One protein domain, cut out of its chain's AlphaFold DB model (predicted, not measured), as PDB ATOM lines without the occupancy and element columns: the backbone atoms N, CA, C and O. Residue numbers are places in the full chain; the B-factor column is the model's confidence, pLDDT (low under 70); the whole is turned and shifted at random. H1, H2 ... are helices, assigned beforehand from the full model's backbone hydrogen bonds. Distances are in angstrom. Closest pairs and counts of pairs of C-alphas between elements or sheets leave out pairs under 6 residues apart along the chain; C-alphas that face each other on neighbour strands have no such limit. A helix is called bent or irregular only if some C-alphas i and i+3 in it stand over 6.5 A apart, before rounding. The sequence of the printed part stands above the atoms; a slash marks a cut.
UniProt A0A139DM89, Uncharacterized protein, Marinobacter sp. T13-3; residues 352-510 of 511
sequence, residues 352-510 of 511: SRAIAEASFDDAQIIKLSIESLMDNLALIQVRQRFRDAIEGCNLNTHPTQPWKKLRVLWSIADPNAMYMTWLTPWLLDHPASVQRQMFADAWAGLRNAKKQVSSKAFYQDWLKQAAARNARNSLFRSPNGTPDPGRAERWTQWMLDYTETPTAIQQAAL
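AT A GLANCE: This is residues 352 to 510 of the 511 residues of an uncharacterized protein of Marinobacter sp. T13-3 (UniProt A0A139DM89). What is the main picture? One long helix, H1, runs along one side of a cluster of four crossed helices, H2, H3, H4 and H6, with H4 in its middle. H5 and H7 are at the margins and touch no helix, and residues 383 to 388, of which 383 to 385 belong to H1, stick out. What is it built of? The printed part has 159 residues, with seven named helices in the order H1 to H7 and no named strand, so its class is all helix. How large is it? It is compact, with a radius of gyration of the C-alphas of 16.7 A and spans of 51 by 36 by 28 A.

HOW THE PARTS SIT: What does the first helix touch? With residues 365 to 372 alone H1, residues 352 to 385, touches H3, residues 421 to 427, at a steep tilt of 69 degrees, only just short of perpendicular; the closest C-alphas, of Leu 368 and Thr 421, are 5.0 A apart. With residues 361 to 365 alone it touches H4, residues 432 to 453, only just about perpendicular at 72 degrees, the closest C-alphas being those of Asp 361 and Arg 436, 6.4 A. Which helix is the hub? It is H4, which touches four helices; with H3 it forms a helical hairpin, C-alphas of Leu 427 and Gln 435 closest at 5.3 A. It touches H6, residues 485 to 496, at a steep tilt of 56 degrees, C-alphas of Gly 445 and Thr 492 closest at 4.3 A, and H2, residues 402 to 413, C-alphas of Ile 412 and Lys 450 closest at 5.2 A. Which helices touch none? H5, residues 456 to 472, is close to H4 but not clearly touching it, C-alphas of Lys 451 and Tyr 459 closest at 5.9 A; H7, residues 502 to 508, is apart from H4. How do the backbones run? Every O i to N i+4 pair is within hydrogen-bond range in H1, H2, H4, H5, H6 and H7; in H3, only just irregular with C-alphas 422 and 425 7.0 A apart, 0 of 3 are, against 3 of 4 O i to N i+3 pairs.

IN THESE COORDINATES: Where does H1 lie? It runs 49.6 A from C-alpha 352 at (0.234, 43.947, 29.627) to C-alpha 385 at (11.882, 20.646, 71.791). How long are the others? H4 measures 31.3 A, H5 24.6 A, H6 16.3 A and H2 16.0 A; H7 ends with C-alpha 508 at (-2.665, -3.331, 44.515).

THE WHOLE: Is it cut, and which links are long? The printed part has no cut; the links H1 to H2 and H5 to H6 are long. Where is confidence low? The pLDDT is under 70 in residues 352 to 358, 388 to 399, 473 to 476 and 500 to 510.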
ATOM      1  N   SER A 352       0.173  43.455  28.242       57.62
ATOM      2  CA  SER A 352       0.234  43.947  29.627       57.62
ATOM      3  C   SER A 352      -0.599  43.088  30.581       57.62
ATOM      4  O   SER A 352      -0.227  42.917  31.740       57.62
ATOM      5  N   ARG A 353      -1.707  42.511  30.094       63.62
ATOM      6  CA  ARG A 353      -2.492  41.525  30.841       63.62
ATOM      7  C   ARG A 353      -1.700  40.233  31.061       63.62
ATOM      8  O   ARG A 353      -1.611  39.805  32.201       63.62
ATOM      9  N   ALA A 354      -1.075  39.674  30.024       58.19
ATOM     10  CA  ALA A 354      -0.257  38.465  30.147       58.19
ATOM     11  C   ALA A 354       0.946  38.652  31.096       58.19
ATOM     12  O   ALA A 354       1.257  37.754  31.872       58.19
ATOM     13  N   ILE A 355       1.584  39.829  31.089       56.94
ATOM     14  CA  ILE A 355       2.673  40.175  32.023       56.94
ATOM     15  C   ILE A 355       2.154  40.261  33.466       56.94
ATOM     16  O   ILE A 355       2.769  39.700  34.373       56.94
ATOM     17  N   ALA A 356       1.016  40.926  33.687       58.19
ATOM     18  CA  ALA A 356       0.391  41.023  35.008       58.19
ATOM     19  C   ALA A 356      -0.152  39.672  35.522       58.19
ATOM     20  O   ALA A 356      -0.256  39.454  36.725       58.19
ATOM     21  N   GLU A 357      -0.519  38.767  34.618       63.03
ATOM     22  CA  GLU A 357      -0.969  37.411  34.938       63.03
ATOM     23  C   GLU A 357       0.211  36.485  35.269       63.03
ATOM     24  O   GLU A 357       0.159  35.761  36.264       63.03
ATOM     25  N   ALA A 358       1.304  36.541  34.503       61.22
ATOM     26  CA  ALA A 358       2.532  35.813  34.819       61.22
ATOM     27  C   ALA A 358       3.125  36.256  36.166       61.22
ATOM     28  O   ALA A 358       3.537  35.410  36.959       61.22
ATOM     29  N   SER A 359       3.088  37.559  36.469       73.38
ATOM     30  CA  SER A 359       3.568  38.070  37.755       73.38
ATOM     31  C   SER A 359       2.725  37.598  38.945       73.38
ATOM     32  O   SER A 359       3.254  37.489  40.050       73.38
ATOM     33  N   PHE A 360       1.444  37.273  38.735       79.56
ATOM     34  CA  PHE A 360       0.598  36.698  39.780       79.56
ATOM     35  C   PHE A 360       0.988  35.254  40.110       79.56
ATOM     36  O   PHE A 360       1.194  34.945  41.283       79.56
ATOM     37  N   ASP A 361       1.103  34.381  39.103       79.81
ATOM     38  CA  ASP A 361       1.470  32.976  39.330       79.81
ATOM     39  C   ASP A 361       2.859  32.883  39.978       79.81
ATOM     40  O   ASP A 361       3.045  32.131  40.936       79.81
ATOM     41  N   ASP A 362       3.805  33.712  39.529       78.19
ATOM     42  CA  ASP A 362       5.147  33.788  40.107       78.19
ATOM     43  C   ASP A 362       5.102  34.256  41.575       78.19
ATOM     44  O   ASP A 362       5.714  33.635  42.445       78.19
ATOM     45  N   ALA A 363       4.319  35.297  41.893       75.75
ATOM     46  CA  ALA A 363       4.128  35.748  43.275       75.75
ATOM     47  C   ALA A 363       3.491  34.663  44.159       75.75
ATOM     48  O   ALA A 363       3.865  34.496  45.322       75.75
ATOM     49  N   GLN A 364       2.547  33.900  43.607       81.06
ATOM     50  CA  GLN A 364       1.877  32.828  44.328       81.06
ATOM     51  C   GLN A 364       2.810  31.645  44.600       81.06
ATOM     52  O   GLN A 364       2.789  31.098  45.704       81.06
ATOM     53  N   ILE A 365       3.649  31.279  43.631       81.00
ATOM     54  CA  ILE A 365       4.681  30.251  43.787       81.00
ATOM     55  C   ILE A 365       5.701  30.677  44.847       81.00
ATOM     56  O   ILE A 365       6.011  29.888  45.737       81.00
ATOM     57  N   ILE A 366       6.164  31.933  44.821       76.56
ATOM     58  CA  ILE A 366       7.054  32.478  45.859       76.56
ATOM     59  C   ILE A 366       6.401  32.360  47.239       76.56
ATOM     60  O   ILE A 366       7.034  31.876  48.176       76.56
ATOM     61  N   LYS A 367       5.124  32.744  47.364       80.25
ATOM     62  CA  LYS A 367       4.386  32.614  48.623       80.25
ATOM     63  C   LYS A 367       4.326  31.161  49.093       80.25
ATOM     64  O   LYS A 367       4.627  30.898  50.250       80.25
ATOM     65  N   LEU A 368       4.005  30.215  48.209       82.44
ATOM     66  CA  LEU A 368       3.997  28.788  48.552       82.44
ATOM     67  C   LEU A 368       5.361  28.320  49.068       82.44
ATOM     68  O   LEU A 368       5.415  27.601  50.066       82.44
ATOM     69  N   SER A 369       6.450  28.744  48.425       79.38
ATOM     70  CA  SER A 369       7.817  28.420  48.846       79.38
ATOM     71  C   SER A 369       8.139  28.957  50.240       79.38
ATOM     72  O   SER A 369       8.720  28.227  51.039       79.38
ATOM     73  N   ILE A 370       7.709  30.182  50.562       78.81
ATOM     74  CA  ILE A 370       7.847  30.762  51.908       78.81
ATOM     75  C   ILE A 370       7.070  29.921  52.928       78.81
ATOM     76  O   ILE A 370       7.657  29.458  53.899       78.81
ATOM     77  N   GLU A 371       5.790  29.638  52.681       83.69
ATOM     78  CA  GLU A 371       4.964  28.818  53.583       83.69
ATOM     79  C   GLU A 371       5.562  27.418  53.814       83.69
ATOM     80  O   GLU A 371       5.576  26.897  54.930       83.69
ATOM     81  N   SER A 372       6.104  26.798  52.763       85.19
ATOM     82  CA  SER A 372       6.776  25.505  52.877       85.19
ATOM     83  C   SER A 372       8.087  25.585  53.658       85.19
ATOM     84  O   SER A 372       8.445  24.613  54.328       85.19
ATOM     85  N   LEU A 373       8.825  26.691  53.551       81.06
ATOM     86  CA  LEU A 373      10.004  26.930  54.376       81.06
ATOM     87  C   LEU A 373       9.594  27.069  55.848       81.06
ATOM     88  O   LEU A 373      10.239  26.459  56.698       81.06
ATOM     89  N   MET A 374       8.484  27.757  56.139       86.19
ATOM     90  CA  MET A 374       7.959  27.908  57.502       86.19
ATOM     91  C   MET A 374       7.544  26.566  58.098       86.19
ATOM     92  O   MET A 374       7.905  26.255  59.228       86.19
ATOM     93  N   ASP A 375       6.873  25.715  57.313       88.31
ATOM     94  CA  ASP A 375       6.565  24.337  57.716       88.31
ATOM     95  C   ASP A 375       7.832  23.546  58.093       88.31
ATOM     96  O   ASP A 375       7.829  22.795  59.071       88.31
ATOM     97  N   ASN A 376       8.927  23.709  57.343       84.44
ATOM     98  CA  ASN A 376      10.182  23.009  57.623       84.44
ATOM     99  C   ASN A 376      10.910  23.579  58.855       84.44
ATOM    100  O   ASN A 376      11.411  22.795  59.658       84.44
ATOM    101  N   LEU A 377      10.958  24.905  59.025       85.12
ATOM    102  CA  LEU A 377      11.544  25.548  60.208       85.12
ATOM    103  C   LEU A 377      10.784  25.166  61.483       85.12
ATOM    104  O   LEU A 377      11.397  24.823  62.492       85.12
ATOM    105  N   ALA A 378       9.456  25.121  61.407       91.38
ATOM    106  CA  ALA A 378       8.619  24.652  62.498       91.38
ATOM    107  C   ALA A 378       8.905  23.192  62.872       91.38
ATOM    108  O   ALA A 378       9.046  22.881  64.051       91.38
ATOM    109  N   LEU A 379       9.100  22.307  61.884       88.44
ATOM    110  CA  LEU A 379       9.473  20.911  62.150       88.44
ATOM    111  C   LEU A 379      10.822  20.795  62.870       88.44
ATOM    112  O   LEU A 379      11.007  19.873  63.662       88.44
ATOM    113  N   ILE A 380      11.767  21.700  62.596       86.00
ATOM    114  CA  ILE A 380      13.054  21.749  63.302       86.00
ATOM    115  C   ILE A 380      12.829  22.112  64.766       86.00
ATOM    116  O   ILE A 380      13.296  21.380  65.638       86.00
ATOM    117  N   GLN A 381      12.063  23.173  65.028       92.00
ATOM    118  CA  GLN A 381      11.730  23.601  66.389       92.00
ATOM    119  C   GLN A 381      11.005  22.501  67.170       92.00
ATOM    120  O   GLN A 381      11.389  22.174  68.293       92.00
ATOM    121  N   VAL A 382      10.018  21.847  66.549       90.94
ATOM    122  CA  VAL A 382       9.307  20.721  67.161       90.94
ATOM    123  C   VAL A 382      10.268  19.571  67.476       90.94
ATOM    124  O   VAL A 382      10.230  19.035  68.572       90.94
ATOM    125  N   ARG A 383      11.190  19.207  66.581       87.00
ATOM    126  CA  ARG A 383      12.162  18.129  66.856       87.00
ATOM    127  C   ARG A 383      13.159  18.473  67.960       87.00
ATOM    128  O   ARG A 383      13.529  17.596  68.733       87.00
ATOM    129  N   GLN A 384      13.612  19.724  68.021       87.00
ATOM    130  CA  GLN A 384      14.549  20.183  69.049       87.00
ATOM    131  C   GLN A 384      13.909  20.158  70.442       87.00
ATOM    132  O   GLN A 384      14.558  19.768  71.411       87.00
ATOM    133  N   ARG A 385      12.628  20.531  70.528       90.50
ATOM    134  CA  ARG A 385      11.882  20.646  71.791       90.50
ATOM    135  C   ARG A 385      11.230  19.337  72.225       90.50
ATOM    136  O   ARG A 385      11.186  19.027  73.410       90.50
ATOM    137  N   PHE A 386      10.777  18.541  71.265       85.69
ATOM    138  CA  PHE A 386      10.098  17.271  71.476       85.69
ATOM    139  C   PHE A 386      10.950  16.157  70.858       85.69
ATOM    140  O   PHE A 386      10.803  15.816  69.685       85.69
ATOM    141  N   ARG A 387      11.869  15.593  71.655       71.44
ATOM    142  CA  ARG A 387      12.859  14.585  71.213       71.44
ATOM    143  C   ARG A 387      12.239  13.369  70.505       71.44
ATOM    144  O   ARG A 387      12.892  12.772  69.654       71.44
ATOM    145  N   ASP A 388      10.979  13.059  70.803       64.06
ATOM    146  CA  ASP A 388      10.223  11.936  70.232       64.06
ATOM    147  C   ASP A 388       9.497  12.274  68.913       64.06
ATOM    148  O   ASP A 388       8.884  11.404  68.299       64.06
ATOM    149  N   ALA A 389       9.587  13.512  68.408       59.62
ATOM    150  CA  ALA A 389       8.952  13.933  67.153       59.62
ATOM    151  C   ALA A 389       9.692  13.431  65.888       59.62
ATOM    152  O   ALA A 389       9.780  14.128  64.867       59.62
ATOM    153  N   ILE A 390      10.232  12.211  65.936       53.72
ATOM    154  CA  ILE A 390      10.944  11.551  64.841       53.72
ATOM    155  C   ILE A 390      10.053  10.448  64.266       53.72
ATOM    156  O   ILE A 390      10.293   9.264  64.462       53.72
ATOM    157  N   GLU A 391       9.047  10.829  63.482       45.00
ATOM    158  CA  GLU A 391       8.416   9.892  62.551       45.00
ATOM    159  C   GLU A 391       8.359  10.477  61.133       45.00
ATOM    160  O   GLU A 391       7.902  11.598  60.898       45.00
ATOM    161  N   GLY A 392       8.846   9.684  60.170       42.81
ATOM    162  CA  GLY A 392       8.528   9.839  58.753       42.81
ATOM    163  C   GLY A 392       9.534  10.603  57.892       42.81
ATOM    164  O   GLY A 392       9.156  11.585  57.255       42.81
ATOM    165  N   CYS A 393      10.757  10.089  57.744       37.75
ATOM    166  CA  CYS A 393      11.504  10.236  56.490       37.75
ATOM    167  C   CYS A 393      11.595   8.865  55.814       37.75
ATOM    168  O   CYS A 393      12.635   8.219  55.884       37.75
ATOM    169  N   ASN A 394      10.512   8.414  55.179       37.91
ATOM    170  CA  ASN A 394      10.616   7.315  54.225       37.91
ATOM    171  C   ASN A 394      10.455   7.878  52.815       37.91
ATOM    172  O   ASN A 394       9.442   8.468  52.450       37.91
ATOM    173  N   LEU A 395      11.528   7.740  52.045       39.75
ATOM    174  CA  LEU A 395      11.579   8.042  50.628       39.75
ATOM    175  C   LEU A 395      10.659   7.065  49.906       39.75
ATOM    176  O   LEU A 395      11.023   5.903  49.816       39.75
ATOM    177  N   ASN A 396       9.499   7.526  49.435       45.16
ATOM    178  CA  ASN A 396       8.807   7.024  48.240       45.16
ATOM    179  C   ASN A 396       7.608   7.931  47.943       45.16
ATOM    180  O   ASN A 396       6.634   7.862  48.677       45.16
ATOM    181  N   THR A 397       7.728   8.786  46.914       51.97
ATOM    182  CA  THR A 397       6.681   9.556  46.183       51.97
ATOM    183  C   THR A 397       5.606  10.348  46.958       51.97
ATOM    184  O   THR A 397       4.944  11.190  46.354       51.97
ATOM    185  N   HIS A 398       5.473  10.185  48.273       52.38
ATOM    186  CA  HIS A 398       4.467  10.767  49.149       52.38
ATOM    187  C   HIS A 398       5.131  11.317  50.425       52.38
ATOM    188  O   HIS A 398       5.945  10.614  51.027       52.38
ATOM    189  N   PRO A 399       4.819  12.542  50.898       57.44
ATOM    190  CA  PRO A 399       5.100  12.959  52.262       57.44
ATOM    191  C   PRO A 399       4.687  11.911  53.301       57.44
ATOM    192  O   PRO A 399       3.511  11.648  53.532       57.44
ATOM    193  N   THR A 400       5.689  11.342  53.969       72.31
ATOM    194  CA  THR A 400       5.498  10.403  55.081       72.31
ATOM    195  C   THR A 400       5.247  11.101  56.407       72.31
ATOM    196  O   THR A 400       4.676  10.500  57.307       72.31
ATOM    197  N   GLN A 401       5.662  12.360  56.527       83.38
ATOM    198  CA  GLN A 401       5.529  13.129  57.755       83.38
ATOM    199  C   GLN A 401       4.056  13.579  57.951       83.38
ATOM    200  O   GLN A 401       3.470  14.128  57.006       83.38
ATOM    201  N   PRO A 402       3.452  13.381  59.144       89.44
ATOM    202  CA  PRO A 402       2.016  13.606  59.363       89.44
ATOM    203  C   PRO A 402       1.514  15.029  59.071       89.44
ATOM    204  O   PRO A 402       0.436  15.193  58.502       89.44
ATOM    205  N   TRP A 403       2.296  16.067  59.385       91.12
ATOM    206  CA  TRP A 403       1.953  17.466  59.073       91.12
ATOM    207  C   TRP A 403       1.862  17.717  57.566       91.12
ATOM    208  O   TRP A 403       0.909  18.329  57.085       91.12
ATOM    209  N   LYS A 404       2.808  17.189  56.786       88.69
ATOM    210  CA  LYS A 404       2.782  17.320  55.322       88.69
ATOM    211  C   LYS A 404       1.592  16.578  54.708       88.69
ATOM    212  O   LYS A 404       0.957  17.119  53.803       88.69
ATOM    213  N   LYS A 405       1.230  15.397  55.232       91.06
ATOM    214  CA  LYS A 405      -0.013  14.698  54.844       91.06
ATOM    215  C   LYS A 405      -1.249  15.537  55.165       91.06
ATOM    216  O   LYS A 405      -2.102  15.724  54.298       91.06
ATOM    217  N   LEU A 406      -1.317  16.102  56.374       92.69
ATOM    218  CA  LEU A 406      -2.405  16.988  56.785       92.69
ATOM    219  C   LEU A 406      -2.543  18.186  55.830       92.69
ATOM    220  O   LEU A 406      -3.655  18.483  55.400       92.69
ATOM    221  N   ARG A 407      -1.440  18.835  55.420       91.81
ATOM    222  CA  ARG A 407      -1.462  19.943  54.440       91.81
ATOM    223  C   ARG A 407      -2.075  19.531  53.094       91.81
ATOM    224  O   ARG A 407      -2.852  20.303  52.528       91.81
ATOM    225  N   VAL A 408      -1.768  18.330  52.590       92.75
ATOM    226  CA  VAL A 408      -2.384  17.784  51.363       92.75
ATOM    227  C   VAL A 408      -3.883  17.562  51.572       92.75
ATOM    228  O   VAL A 408      -4.693  18.084  50.805       92.75
ATOM    229  N   LEU A 409      -4.269  16.862  52.641       94.00
ATOM    230  CA  LEU A 409      -5.668  16.529  52.926       94.00
ATOM    231  C   LEU A 409      -6.528  17.769  53.195       94.00
ATOM    232  O   LEU A 409      -7.649  17.852  52.697       94.00
ATOM    233  N   TRP A 410      -6.006  18.778  53.892       92.75
ATOM    234  CA  TRP A 410      -6.669  20.078  54.024       92.75
ATOM    235  C   TRP A 410      -6.878  20.753  52.670       92.75
ATOM    236  O   TRP A 410      -7.924  21.359  52.442       92.75
ATOM    237  N   SER A 411      -5.905  20.639  51.763       93.50
ATOM    238  CA  SER A 411      -6.037  21.111  50.383       93.50
ATOM    239  C   SER A 411      -7.121  20.391  49.618       93.50
ATOM    240  O   SER A 411      -7.863  21.049  48.892       93.50
ATOM    241  N   ILE A 412      -7.304  19.097  49.836       94.06
ATOM    242  CA  ILE A 412      -8.437  18.383  49.256       94.06
ATOM    243  C   ILE A 412      -9.750  18.804  49.937       94.06
ATOM    244  O   ILE A 412     -10.767  18.918  49.259       94.06
ATOM    245  N   ALA A 413      -9.764  19.051  51.252       92.06
ATOM    246  CA  ALA A 413     -10.962  19.450  51.995       92.06
ATOM    247  C   ALA A 413     -11.483  20.839  51.581       92.06
ATOM    248  O   ALA A 413     -12.678  20.977  51.310       92.06
ATOM    249  N   ASP A 414     -10.604  21.831  51.461       91.00
ATOM    250  CA  ASP A 414     -10.922  23.180  50.977       91.00
ATOM    251  C   ASP A 414      -9.860  23.650  49.967       91.00
ATOM    252  O   ASP A 414      -8.860  24.269  50.357       91.00
ATOM    253  N   PRO A 415     -10.038  23.329  48.669       91.81
ATOM    254  CA  PRO A 415      -9.074  23.681  47.641       91.81
ATOM    255  C   PRO A 415      -8.844  25.181  47.545       91.81
ATOM    256  O   PRO A 415      -9.756  25.968  47.286       91.81
ATOM    257  N   ASN A 416      -7.577  25.553  47.689       88.75
ATOM    258  CA  ASN A 416      -7.082  26.899  47.484       88.75
ATOM    259  C   ASN A 416      -5.641  26.827  46.979       88.75
ATOM    260  O   ASN A 416      -4.800  26.161  47.587       88.75
ATOM    261  N   ALA A 417      -5.361  27.538  45.889       87.94
ATOM    262  CA  ALA A 417      -4.048  27.573  45.267       87.94
ATOM    263  C   ALA A 417      -2.966  28.113  46.226       87.94
ATOM    264  O   ALA A 417      -1.826  27.665  46.168       87.94
ATOM    265  N   MET A 418      -3.339  28.984  47.175       83.31
ATOM    266  CA  MET A 418      -2.432  29.513  48.204       83.31
ATOM    267  C   MET A 418      -1.977  28.496  49.247       83.31
ATOM    268  O   MET A 418      -1.038  28.770  49.984       83.31
ATOM    269  N   TYR A 419      -2.644  27.348  49.343       85.44
ATOM    270  CA  TYR A 419      -2.361  26.349  50.372       85.44
ATOM    271  C   TYR A 419      -1.786  25.050  49.796       85.44
ATOM    272  O   TYR A 419      -1.757  24.013  50.460       85.44
ATOM    273  N   MET A 420      -1.313  25.089  48.551       91.19
ATOM    274  CA  MET A 420      -0.638  23.971  47.894       91.19
ATOM    275  C   MET A 420       0.852  23.919  48.260       91.19
ATOM    276  O   MET A 420       1.702  23.713  47.402       91.19
ATOM    277  N   THR A 421       1.190  24.123  49.536       87.69
ATOM    278  CA  THR A 421       2.589  24.186  50.008       87.69
ATOM    279  C   THR A 421       3.329  22.872  49.778       87.69
ATOM    280  O   THR A 421       4.532  22.862  49.564       87.69
ATOM    281  N   TRP A 422       2.598  21.759  49.704       87.75
ATOM    282  CA  TRP A 422       3.105  20.439  49.324       87.75
ATOM    283  C   TRP A 422       3.632  20.353  47.881       87.75
ATOM    284  O   TRP A 422       4.318  19.388  47.549       87.75
ATOM    285  N   LEU A 423       3.326  21.331  47.020       87.56
ATOM    286  CA  LEU A 423       3.817  21.379  45.643       87.56
ATOM    287  C   LEU A 423       5.267  21.871  45.567       87.56
ATOM    288  O   LEU A 423       5.985  21.496  44.646       87.56
ATOM    289  N   THR A 424       5.714  22.682  46.528       83.50
ATOM    290  CA  THR A 424       7.007  23.378  46.459       83.50
ATOM    291  C   THR A 424       8.207  22.465  46.226       83.50
ATOM    292  O   THR A 424       9.033  22.860  45.404       83.50
ATOM    293  N   PRO A 425       8.322  21.239  46.792       78.38
ATOM    294  CA  PRO A 425       9.491  20.400  46.534       78.38
ATOM    295  C   PRO A 425       9.615  19.995  45.062       78.38
ATOM    296  O   PRO A 425      10.709  19.698  44.603       78.38
ATOM    297  N   TRP A 426       8.505  20.006  44.317       78.56
ATOM    298  CA  TRP A 426       8.487  19.735  42.884       78.56
ATOM    299  C   TRP A 426       8.831  20.967  42.047       78.56
ATOM    300  O   TRP A 426       9.121  20.815  40.873       78.56
ATOM    301  N   LEU A 427       8.766  22.185  42.593       79.62
ATOM    302  CA  LEU A 427       8.955  23.420  41.820       79.62
ATOM    303  C   LEU A 427      10.412  23.900  41.807       79.62
ATOM    304  O   LEU A 427      10.839  24.473  40.806       79.62
ATOM    305  N   LEU A 428      11.157  23.675  42.894       71.81
ATOM    306  CA  LEU A 428      12.423  24.366  43.184       71.81
ATOM    307  C   LEU A 428      13.506  24.217  42.100       71.81
ATOM    308  O   LEU A 428      14.236  25.173  41.854       71.81
ATOM    309  N   ASP A 429      13.556  23.079  41.406       75.00
ATOM    310  CA  ASP A 429      14.614  22.769  40.430       75.00
ATOM    311  C   ASP A 429      14.198  22.980  38.965       75.00
ATOM    312  O   ASP A 429      14.914  22.608  38.032       75.00
ATOM    313  N   HIS A 430      13.025  23.575  38.733       79.06
ATOM    314  CA  HIS A 430      12.472  23.740  37.392       79.06
ATOM    315  C   HIS A 430      12.483  25.200  36.916       79.06
ATOM    316  O   HIS A 430      12.324  26.113  37.723       79.06
ATOM    317  N   PRO A 431      12.596  25.461  35.597       83.69
ATOM    318  CA  PRO A 431      12.411  26.802  35.043       83.69
ATOM    319  C   PRO A 431      11.017  27.370  35.351       83.69
ATOM    320  O   PRO A 431      10.040  26.622  35.392       83.69
ATOM    321  N   ALA A 432      10.892  28.697  35.464       79.06
ATOM    322  CA  ALA A 432       9.633  29.371  35.816       79.06
ATOM    323  C   ALA A 432       8.438  28.973  34.924       79.06
ATOM    324  O   ALA A 432       7.320  28.810  35.407       79.06
ATOM    325  N   SER A 433       8.660  28.748  33.624       83.06
ATOM    326  CA  SER A 433       7.616  28.262  32.710       83.06
ATOM    327  C   SER A 433       7.069  26.884  33.104       83.06
ATOM    328  O   SER A 433       5.858  26.673  33.070       83.06
ATOM    329  N   VAL A 434       7.944  25.966  33.520       87.44
ATOM    330  CA  VAL A 434       7.574  24.627  33.996       87.44
ATOM    331  C   VAL A 434       6.902  24.715  35.364       87.44
ATOM    332  O   VAL A 434       5.893  24.047  35.575       87.44
ATOM    333  N   GLN A 435       7.394  25.574  36.263       84.88
ATOM    334  CA  GLN A 435       6.769  25.790  37.571       84.88
ATOM    335  C   GLN A 435       5.319  26.276  37.432       84.88
ATOM    336  O   GLN A 435       4.420  25.697  38.040       84.88
ATOM    337  N   ARG A 436       5.071  27.280  36.578       86.69
ATOM    338  CA  ARG A 436       3.718  27.798  36.306       86.69
ATOM    339  C   ARG A 436       2.797  26.738  35.713       86.69
ATOM    340  O   ARG A 436       1.654  26.605  36.148       86.69
ATOM    341  N   GLN A 437       3.291  25.954  34.753       91.38
ATOM    342  CA  GLN A 437       2.504  24.866  34.177       91.38
ATOM    343  C   GLN A 437       2.167  23.806  35.232       91.38
ATOM    344  O   GLN A 437       1.014  23.398  35.347       91.38
ATOM    345  N   MET A 438       3.143  23.404  36.047       91.62
ATOM    346  CA  MET A 438       2.939  22.414  37.101       91.62
ATOM    347  C   MET A 438       1.977  22.916  38.182       91.62
ATOM    348  O   MET A 438       1.155  22.143  38.671       91.62
ATOM    349  N   PHE A 439       2.012  24.212  38.499       90.75
ATOM    350  CA  PHE A 439       1.053  24.856  39.393       90.75
ATOM    351  C   PHE A 439      -0.378  24.821  38.840       90.75
ATOM    352  O   PHE A 439      -1.302  24.429  39.557       90.75
ATOM    353  N   ALA A 440      -0.567  25.138  37.553       94.25
ATOM    354  CA  ALA A 440      -1.866  25.029  36.889       94.25
ATOM    355  C   ALA A 440      -2.384  23.577  36.851       94.25
ATOM    356  O   ALA A 440      -3.549  23.326  37.181       94.25
ATOM    357  N   ASP A 441      -1.518  22.619  36.508       95.25
ATOM    358  CA  ASP A 441      -1.852  21.192  36.439       95.25
ATOM    359  C   ASP A 441      -2.255  20.643  37.816       95.25
ATOM    360  O   ASP A 441      -3.286  19.977  37.949       95.25
ATOM    361  N   ALA A 442      -1.481  20.964  38.856       95.25
ATOM    362  CA  ALA A 442      -1.746  20.539  40.227       95.25
ATOM    363  C   ALA A 442      -3.031  21.172  40.782       95.25
ATOM    364  O   ALA A 442      -3.803  20.499  41.465       95.25
ATOM    365  N   TRP A 443      -3.317  22.437  40.450       95.69
ATOM    366  CA  TRP A 443      -4.569  23.090  40.838       95.69
ATOM    367  C   TRP A 443      -5.788  22.428  40.189       95.69
ATOM    368  O   TRP A 443      -6.810  22.200  40.843       95.69
ATOM    369  N   ALA A 444      -5.693  22.091  38.901       96.06
ATOM    370  CA  ALA A 444      -6.739  21.346  38.214       96.06
ATOM    371  C   ALA A 444      -6.951  19.967  38.854       96.06
ATOM    372  O   ALA A 444      -8.093  19.618  39.168       96.06
ATOM    373  N   GLY A 445      -5.862  19.245  39.136       95.62
ATOM    374  CA  GLY A 445      -5.918  17.965  39.833       95.62
ATOM    375  C   GLY A 445      -6.553  18.063  41.222       95.62
ATOM    376  O   GLY A 445      -7.380  17.234  41.591       95.62
ATOM    377  N   LEU A 446      -6.269  19.132  41.971       96.19
ATOM    378  CA  LEU A 446      -6.812  19.337  43.315       96.19
ATOM    379  C   LEU A 446      -8.334  19.513  43.298       96.19
ATOM    380  O   LEU A 446      -9.057  18.942  44.118       96.19
ATOM    381  N   ARG A 447      -8.845  20.284  42.331       95.88
ATOM    382  CA  ARG A 447     -10.292  20.464  42.146       95.88
ATOM    383  C   ARG A 447     -10.977  19.168  41.725       95.88
ATOM    384  O   ARG A 447     -12.100  18.915  42.166       95.88
ATOM    385  N   ASN A 448     -10.316  18.362  40.896       95.81
ATOM    386  CA  ASN A 448     -10.811  17.045  40.508       95.81
ATOM    387  C   ASN A 448     -10.843  16.096  41.714       95.81
ATOM    388  O   ASN A 448     -11.876  15.470  41.947       95.81
ATOM    389  N   ALA A 449      -9.792  16.063  42.538       94.75
ATOM    390  CA  ALA A 449      -9.757  15.266  43.764       94.75
ATOM    391  C   ALA A 449     -10.899  15.663  44.715       94.75
ATOM    392  O   ALA A 449     -11.689  14.809  45.120       94.75
ATOM    393  N   LYS A 450     -11.089  16.970  44.974       94.50
ATOM    394  CA  LYS A 450     -12.224  17.487  45.765       94.50
ATOM    395  C   LYS A 450     -13.569  16.995  45.235       94.50
ATOM    396  O   LYS A 450     -14.424  16.589  46.025       94.50
ATOM    397  N   LYS A 451     -13.766  17.052  43.914       95.12
ATOM    398  CA  LYS A 451     -14.994  16.603  43.249       95.12
ATOM    399  C   LYS A 451     -15.245  15.109  43.465       95.12
ATOM    400  O   LYS A 451     -16.395  14.733  43.652       95.12
ATOM    401  N   GLN A 452     -14.200  14.281  43.450       94.25
ATOM    402  CA  GLN A 452     -14.315  12.828  43.624       94.25
ATOM    403  C   GLN A 452     -14.560  12.402  45.079       94.25
ATOM    404  O   GLN A 452     -15.254  11.415  45.319       94.25
ATOM    405  N   VAL A 453     -14.024  13.136  46.060       91.69
ATOM    406  CA  VAL A 453     -14.198  12.800  47.489       91.69
ATOM    407  C   VAL A 453     -15.422  13.447  48.140       91.69
ATOM    408  O   VAL A 453     -15.752  13.123  49.278       91.69
ATOM    409  N   SER A 454     -16.093  14.371  47.451       89.50
ATOM    410  CA  SER A 454     -17.258  15.094  47.973       89.50
ATOM    411  C   SER A 454     -18.547  14.640  47.292       89.50
ATOM    412  O   SER A 454     -18.550  14.272  46.120       89.50
ATOM    413  N   SER A 455     -19.681  14.755  47.987       90.00
ATOM    414  CA  SER A 455     -20.979  14.636  47.321       90.00
ATOM    415  C   SER A 455     -21.162  15.770  46.302       90.00
ATOM    416  O   SER A 455     -20.616  16.868  46.458       90.00
ATOM    417  N   LYS A 456     -21.975  15.534  45.263       91.75
ATOM    418  CA  LYS A 456     -22.266  16.544  44.229       91.75
ATOM    419  C   LYS A 456     -22.769  17.862  44.831       91.75
ATOM    420  O   LYS A 456     -22.317  18.923  44.412       91.75
ATOM    421  N   ALA A 457     -23.667  17.789  45.817       90.31
ATOM    422  CA  ALA A 457     -24.223  18.963  46.489       90.31
ATOM    423  C   ALA A 457     -23.142  19.754  47.243       90.31
ATOM    424  O   ALA A 457     -23.038  20.965  47.064       90.31
ATOM    425  N   PHE A 458     -22.285  19.066  48.005       88.56
ATOM    426  CA  PHE A 458     -21.193  19.707  48.740       88.56
ATOM    427  C   PHE A 458     -20.179  20.360  47.793       88.56
ATOM    428  O   PHE A 458     -19.735  21.482  48.023       88.56
ATOM    429  N   TYR A 459     -19.828  19.689  46.691       92.00
ATOM    430  CA  TYR A 459     -18.917  20.249  45.695       92.00
ATOM    431  C   TYR A 459     -19.484  21.505  45.019       92.00
ATOM    432  O   TYR A 459     -18.766  22.485  44.823       92.00
ATOM    433  N   GLN A 460     -20.776  21.496  44.675       92.69
ATOM    434  CA  GLN A 460     -21.449  22.656  44.089       92.69
ATOM    435  C   GLN A 460     -21.521  23.838  45.058       92.69
ATOM    436  O   GLN A 460     -21.332  24.978  44.635       92.69
ATOM    437  N   ASP A 461     -21.784  23.578  46.337       89.44
ATOM    438  CA  ASP A 461     -21.772  24.616  47.364       89.44
ATOM    439  C   ASP A 461     -20.367  25.210  47.537       89.44
ATOM    440  O   ASP A 461     -20.188  26.424  47.434       89.44
ATOM    441  N   TRP A 462     -19.346  24.355  47.644       90.69
ATOM    442  CA  TRP A 462     -17.952  24.794  47.681       90.69
ATOM    443  C   TRP A 462     -17.580  25.656  46.464       90.69
ATOM    444  O   TRP A 462     -16.986  26.717  46.636       90.69
ATOM    445  N   LEU A 463     -17.975  25.274  45.241       90.31
ATOM    446  CA  LEU A 463     -17.720  26.075  44.037       90.31
ATOM    447  C   LEU A 463     -18.330  27.482  44.128       90.31
ATOM    448  O   LEU A 463     -17.682  28.455  43.741       90.31
ATOM    449  N   LYS A 464     -19.558  27.608  44.652       89.44
ATOM    450  CA  LYS A 464     -20.211  28.913  44.860       89.44
ATOM    451  C   LYS A 464     -19.458  29.750  45.890       89.44
ATOM    452  O   LYS A 464     -19.211  30.932  45.654       89.44
ATOM    453  N   GLN A 465     -19.062  29.138  47.006       86.69
ATOM    454  CA  GLN A 465     -18.288  29.815  48.044       86.69
ATOM    455  C   GLN A 465     -16.915  30.259  47.525       86.69
ATOM    456  O   GLN A 465     -16.519  31.401  47.748       86.69
ATOM    457  N   ALA A 466     -16.213  29.400  46.784       84.56
ATOM    458  CA  ALA A 466     -14.931  29.718  46.166       84.56
ATOM    459  C   ALA A 466     -15.062  30.879  45.168       84.56
ATOM    460  O   ALA A 466     -14.289  31.831  45.233       84.56
ATOM    461  N   ALA A 467     -16.088  30.871  44.309       85.12
ATOM    462  CA  ALA A 467     -16.356  31.986  43.401       85.12
ATOM    463  C   ALA A 467     -16.615  33.303  44.159       85.12
ATOM    464  O   ALA A 467     -16.068  34.345  43.796       85.12
ATOM    465  N   ALA A 468     -17.389  33.256  45.250       82.88
ATOM    466  CA  ALA A 468     -17.641  34.421  46.095       82.88
ATOM    467  C   ALA A 468     -16.370  34.930  46.800       82.88
ATOM    468  O   ALA A 468     -16.174  36.142  46.894       82.88
ATOM    469  N   ARG A 469     -15.486  34.034  47.266       80.25
ATOM    470  CA  ARG A 469     -14.183  34.402  47.849       80.25
ATOM    471  C   ARG A 469     -13.285  35.078  46.818       80.25
ATOM    472  O   ARG A 469     -12.775  36.160  47.093       80.25
ATOM    473  N   ASN A 470     -13.178  34.512  45.618       76.69
ATOM    474  CA  ASN A 470     -12.349  35.056  44.538       76.69
ATOM    475  C   ASN A 470     -12.838  36.434  44.070       76.69
ATOM    476  O   ASN A 470     -12.032  37.284  43.700       76.69
ATOM    477  N   ALA A 471     -14.153  36.675  44.117       76.56
ATOM    478  CA  ALA A 471     -14.734  37.979  43.812       76.56
ATOM    479  C   ALA A 471     -14.411  39.042  44.879       76.56
ATOM    480  O   ALA A 471     -14.279  40.218  44.549       76.56
ATOM    481  N   ARG A 472     -14.285  38.643  46.152       73.62
ATOM    482  CA  ARG A 472     -14.000  39.556  47.274       73.62
ATOM    483  C   ARG A 472     -12.510  39.777  47.509       73.62
ATOM    484  O   ARG A 472     -12.140  40.824  48.029       73.62
ATOM    485  N   ASN A 473     -11.672  38.801  47.171       68.75
ATOM    486  CA  ASN A 473     -10.252  38.839  47.467       68.75
ATOM    487  C   ASN A 473      -9.428  38.410  46.248       68.75
ATOM    488  O   ASN A 473      -9.391  37.239  45.867       68.75
ATOM    489  N   SER A 474      -8.730  39.381  45.653       67.00
ATOM    490  CA  SER A 474      -7.897  39.176  44.466       67.00
ATOM    491  C   SER A 474      -6.705  38.246  44.693       67.00
ATOM    492  O   SER A 474      -6.107  37.822  43.711       67.00
ATOM    493  N   LEU A 475      -6.367  37.919  45.945       63.16
ATOM    494  CA  LEU A 475      -5.306  36.971  46.288       63.16
ATOM    495  C   LEU A 475      -5.726  35.507  46.079       63.16
ATOM    496  O   LEU A 475      -4.872  34.641  45.968       63.16
ATOM    497  N   PHE A 476      -7.026  35.210  45.984       62.56
ATOM    498  CA  PHE A 476      -7.546  33.839  45.870       62.56
ATOM    499  C   PHE A 476      -7.783  33.411  44.409       62.56
ATOM    500  O   PHE A 476      -8.706  32.662  44.101       62.56
ATOM    501  N   ARG A 477      -6.993  33.908  43.454       73.06
ATOM    502  CA  ARG A 477      -7.210  33.583  42.035       73.06
ATOM    503  C   ARG A 477      -6.722  32.174  41.694       73.06
ATOM    504  O   ARG A 477      -5.804  31.641  42.309       73.06
ATOM    505  N   SER A 478      -7.381  31.566  40.707       81.75
ATOM    506  CA  SER A 478      -6.865  30.347  40.078       81.75
ATOM    507  C   SER A 478      -5.594  30.675  39.287       81.75
ATOM    508  O   SER A 478      -5.512  31.792  38.778       81.75
ATOM    509  N   PRO A 479      -4.651  29.726  39.148       86.19
ATOM    510  CA  PRO A 479      -3.510  29.879  38.252       86.19
ATOM    511  C   PRO A 479      -3.970  30.203  36.830       86.19
ATOM    512  O   PRO A 479      -5.011  29.701  36.390       86.19
ATOM    513  N   ASN A 480      -3.196  31.014  36.111       83.50
ATOM    514  CA  ASN A 480      -3.591  31.511  34.788       83.50
ATOM    515  C   ASN A 480      -3.322  30.501  33.655       83.50
ATOM    516  O   ASN A 480      -3.915  30.595  32.580       83.50
ATOM    517  N   GLY A 481      -2.448  29.514  33.884       84.88
ATOM    518  CA  GLY A 481      -2.106  28.482  32.903       84.88
ATOM    519  C   GLY A 481      -3.281  27.572  32.514       84.88
ATOM    520  O   GLY A 481      -4.119  27.216  33.342       84.88
ATOM    521  N   THR A 482      -3.319  27.142  31.246       93.25
ATOM    522  CA  THR A 482      -4.221  26.056  30.827       93.25
ATOM    523  C   THR A 482      -3.627  24.727  31.298       93.25
ATOM    524  O   THR A 482      -2.516  24.392  30.879       93.25
ATOM    525  N   PRO A 483      -4.319  23.969  32.164       94.94
ATOM    526  CA  PRO A 483      -3.792  22.710  32.664       94.94
ATOM    527  C   PRO A 483      -3.751  21.655  31.554       94.94
ATOM    528  O   PRO A 483      -4.679  21.541  30.751       94.94
ATOM    529  N   ASP A 484      -2.701  20.844  31.549       96.56
ATOM    530  CA  ASP A 484      -2.614  19.626  30.752       96.56
ATOM    531  C   ASP A 484      -3.503  18.546  31.384       96.56
ATOM    532  O   ASP A 484      -3.280  18.175  32.542       96.56
ATOM    533  N   PRO A 485      -4.511  18.019  30.661       95.75
ATOM    534  CA  PRO A 485      -5.463  17.077  31.241       95.75
ATOM    535  C   PRO A 485      -4.806  15.800  31.777       95.75
ATOM    536  O   PRO A 485      -5.206  15.299  32.826       95.75
ATOM    537  N   GLY A 486      -3.775  15.292  31.093       94.44
ATOM    538  CA  GLY A 486      -3.072  14.080  31.502       94.44
ATOM    539  C   GLY A 486      -2.255  14.281  32.780       94.44
ATOM    540  O   GLY A 486      -2.243  13.405  33.645       94.44
ATOM    541  N   ARG A 487      -1.582  15.430  32.932       92.25
ATOM    542  CA  ARG A 487      -0.869  15.793  34.171       92.25
ATOM    543  C   ARG A 487      -1.828  16.121  35.311       92.25
ATOM    544  O   ARG A 487      -1.581  15.685  36.432       92.25
ATOM    545  N   ALA A 488      -2.927  16.818  35.036       95.75
ATOM    546  CA  ALA A 488      -3.961  17.098  36.029       95.75
ATOM    547  C   ALA A 488      -4.601  15.809  36.575       95.75
ATOM    548  O   ALA A 488      -4.827  15.697  37.781       95.75
ATOM    549  N   GLU A 489      -4.847  14.811  35.721       93.88
ATOM    550  CA  GLU A 489      -5.341  13.502  36.160       93.88
ATOM    551  C   GLU A 489      -4.311  12.778  37.039       93.88
ATOM    552  O   GLU A 489      -4.660  12.284  38.105       93.88
ATOM    553  N   ARG A 490      -3.018  12.806  36.681       90.31
ATOM    554  CA  ARG A 490      -1.959  12.237  37.538       90.31
ATOM    555  C   ARG A 490      -1.889  12.900  38.913       90.31
ATOM    556  O   ARG A 490      -1.775  12.199  39.911       90.31
ATOM    557  N   TRP A 491      -2.010  14.227  38.979       92.94
ATOM    558  CA  TRP A 491      -2.111  14.942  40.255       92.94
ATOM    559  C   TRP A 491      -3.354  14.544  41.047       92.94
ATOM    560  O   TRP A 491      -3.283  14.420  42.268       92.94
ATOM    561  N   THR A 492      -4.480  14.336  40.362       93.81
ATOM    562  CA  THR A 492      -5.723  13.863  40.984       93.81
ATOM    563  C   THR A 492      -5.494  12.524  41.671       93.81
ATOM    564  O   THR A 492      -5.757  12.417  42.864       93.81
ATOM    565  N   GLN A 493      -4.948  11.542  40.948       91.50
ATOM    566  CA  GLN A 493      -4.681  10.207  41.489       91.50
ATOM    567  C   GLN A 493      -3.673  10.258  42.643       91.50
ATOM    568  O   GLN A 493      -3.981   9.791  43.731       91.50
ATOM    569  N   TRP A 494      -2.556  10.976  42.474       88.94
ATOM    570  CA  TRP A 494      -1.557  11.152  43.537       88.94
ATOM    571  C   TRP A 494      -2.143  11.736  44.836       88.94
ATOM    572  O   TRP A 494      -1.730  11.370  45.933       88.94
ATOM    573  N   MET A 495      -3.108  12.659  44.738       91.31
ATOM    574  CA  MET A 495      -3.815  13.201  45.906       91.31
ATOM    575  C   MET A 495      -4.813  12.209  46.501       91.31
ATOM    576  O   MET A 495      -4.968  12.161  47.722       91.31
ATOM    577  N   LEU A 496      -5.504  11.442  45.657       88.38
ATOM    578  CA  LEU A 496      -6.462  10.434  46.101       88.38
ATOM    579  C   LEU A 496      -5.783   9.268  46.817       88.38
ATOM    580  O   LEU A 496      -6.382   8.768  47.765       88.38
ATOM    581  N   ASP A 497      -4.528   8.949  46.492       86.00
ATOM    582  CA  ASP A 497      -3.712   7.973  47.227       86.00
ATOM    583  C   ASP A 497      -3.597   8.315  48.727       86.00
ATOM    584  O   ASP A 497      -3.482   7.424  49.563       86.00
ATOM    585  N   TYR A 498      -3.689   9.599  49.112       79.44
ATOM    586  CA  TYR A 498      -3.750   9.995  50.531       79.44
ATOM    587  C   TYR A 498      -5.120   9.810  51.156       79.44
ATOM    588  O   TYR A 498      -5.226   9.844  52.370       79.44
ATOM    589  N   THR A 499      -6.177   9.716  50.359       73.31
ATOM    590  CA  THR A 499      -7.562   9.582  50.834       73.31
ATOM    591  C   THR A 499      -8.033   8.133  50.859       73.31
ATOM    592  O   THR A 499      -9.120   7.844  51.361       73.31
ATOM    593  N   GLU A 500      -7.240   7.224  50.299       64.94
ATOM    594  CA  GLU A 500      -7.491   5.795  50.335       64.94
ATOM    595  C   GLU A 500      -6.842   5.189  51.577       64.94
ATOM    596  O   GLU A 500      -5.704   5.488  51.938       64.94
ATOM    597  N   THR A 501      -7.583   4.329  52.273       50.78
ATOM    598  CA  THR A 501      -7.035   3.552  53.387       50.78
ATOM    599  C   THR A 501      -5.807   2.763  52.907       50.78
ATOM    600  O   THR A 501      -5.912   2.094  51.875       50.78
ATOM    601  N   PRO A 502      -4.680   2.750  53.653       46.72
ATOM    602  CA  PRO A 502      -3.431   2.072  53.266       46.72
ATOM    603  C   PRO A 502      -3.581   0.602  52.834       46.72
ATOM    604  O   PRO A 502      -2.741   0.071  52.110       46.72
ATOM    605  N   THR A 503      -4.668  -0.057  53.238       42.47
ATOM    606  CA  THR A 503      -5.021  -1.418  52.825       42.47
ATOM    607  C   THR A 503      -5.325  -1.561  51.328       42.47
ATOM    608  O   THR A 503      -5.060  -2.629  50.783       42.47
ATOM    609  N   ALA A 504      -5.817  -0.528  50.634       37.88
ATOM    610  CA  ALA A 504      -6.083  -0.597  49.191       37.88
ATOM    611  C   ALA A 504      -4.786  -0.534  48.361       37.88
ATOM    612  O   ALA A 504      -4.594  -1.328  47.439       37.88
ATOM    613  N   ILE A 505      -3.845   0.330  48.755       38.41
ATOM    614  CA  ILE A 505      -2.549   0.496  48.078       38.41
ATOM    615  C   ILE A 505      -1.654  -0.737  48.294       38.41
ATOM    616  O   ILE A 505      -0.991  -1.192  47.362       38.41
ATOM    617  N   GLN A 506      -1.688  -1.359  49.479       34.16
ATOM    618  CA  GLN A 506      -0.955  -2.610  49.723       34.16
ATOM    619  C   GLN A 506      -1.537  -3.817  48.967       34.16
ATOM    620  O   GLN A 506      -0.781  -4.706  48.581       34.16
ATOM    621  N   GLN A 507      -2.847  -3.857  48.706       35.06
ATOM    622  CA  GLN A 507      -3.456  -4.941  47.923       35.06
ATOM    623  C   GLN A 507      -3.236  -4.796  46.410       35.06
ATOM    624  O   GLN A 507      -3.227  -5.807  45.708       35.06
ATOM    625  N   ALA A 508      -3.022  -3.576  45.911       35.50
ATOM    626  CA  ALA A 508      -2.665  -3.331  44.515       35.50
ATOM    627  C   ALA A 508      -1.178  -3.602  44.218       35.50
ATOM    628  O   ALA A 508      -0.854  -3.982  43.102       35.50
ATOM    629  N   ALA A 509      -0.284  -3.452  45.202       33.50
ATOM    630  CA  ALA A 509       1.152  -3.722  45.044       33.50
ATOM    631  C   ALA A 509       1.548  -5.205  45.235       33.50
ATOM    632  O   ALA A 509       2.699  -5.567  45.003       33.50
ATOM    633  N   LEU A 510       0.614  -6.053  45.682       35.34
ATOM    634  CA  LEU A 510       0.795  -7.503  45.869       35.34
ATOM    635  C   LEU A 510       0.065  -8.346  44.803       35.34
ATOM    636  O   LEU A 510      -0.047  -9.564  44.951       35.34
TER     637      LEU A 510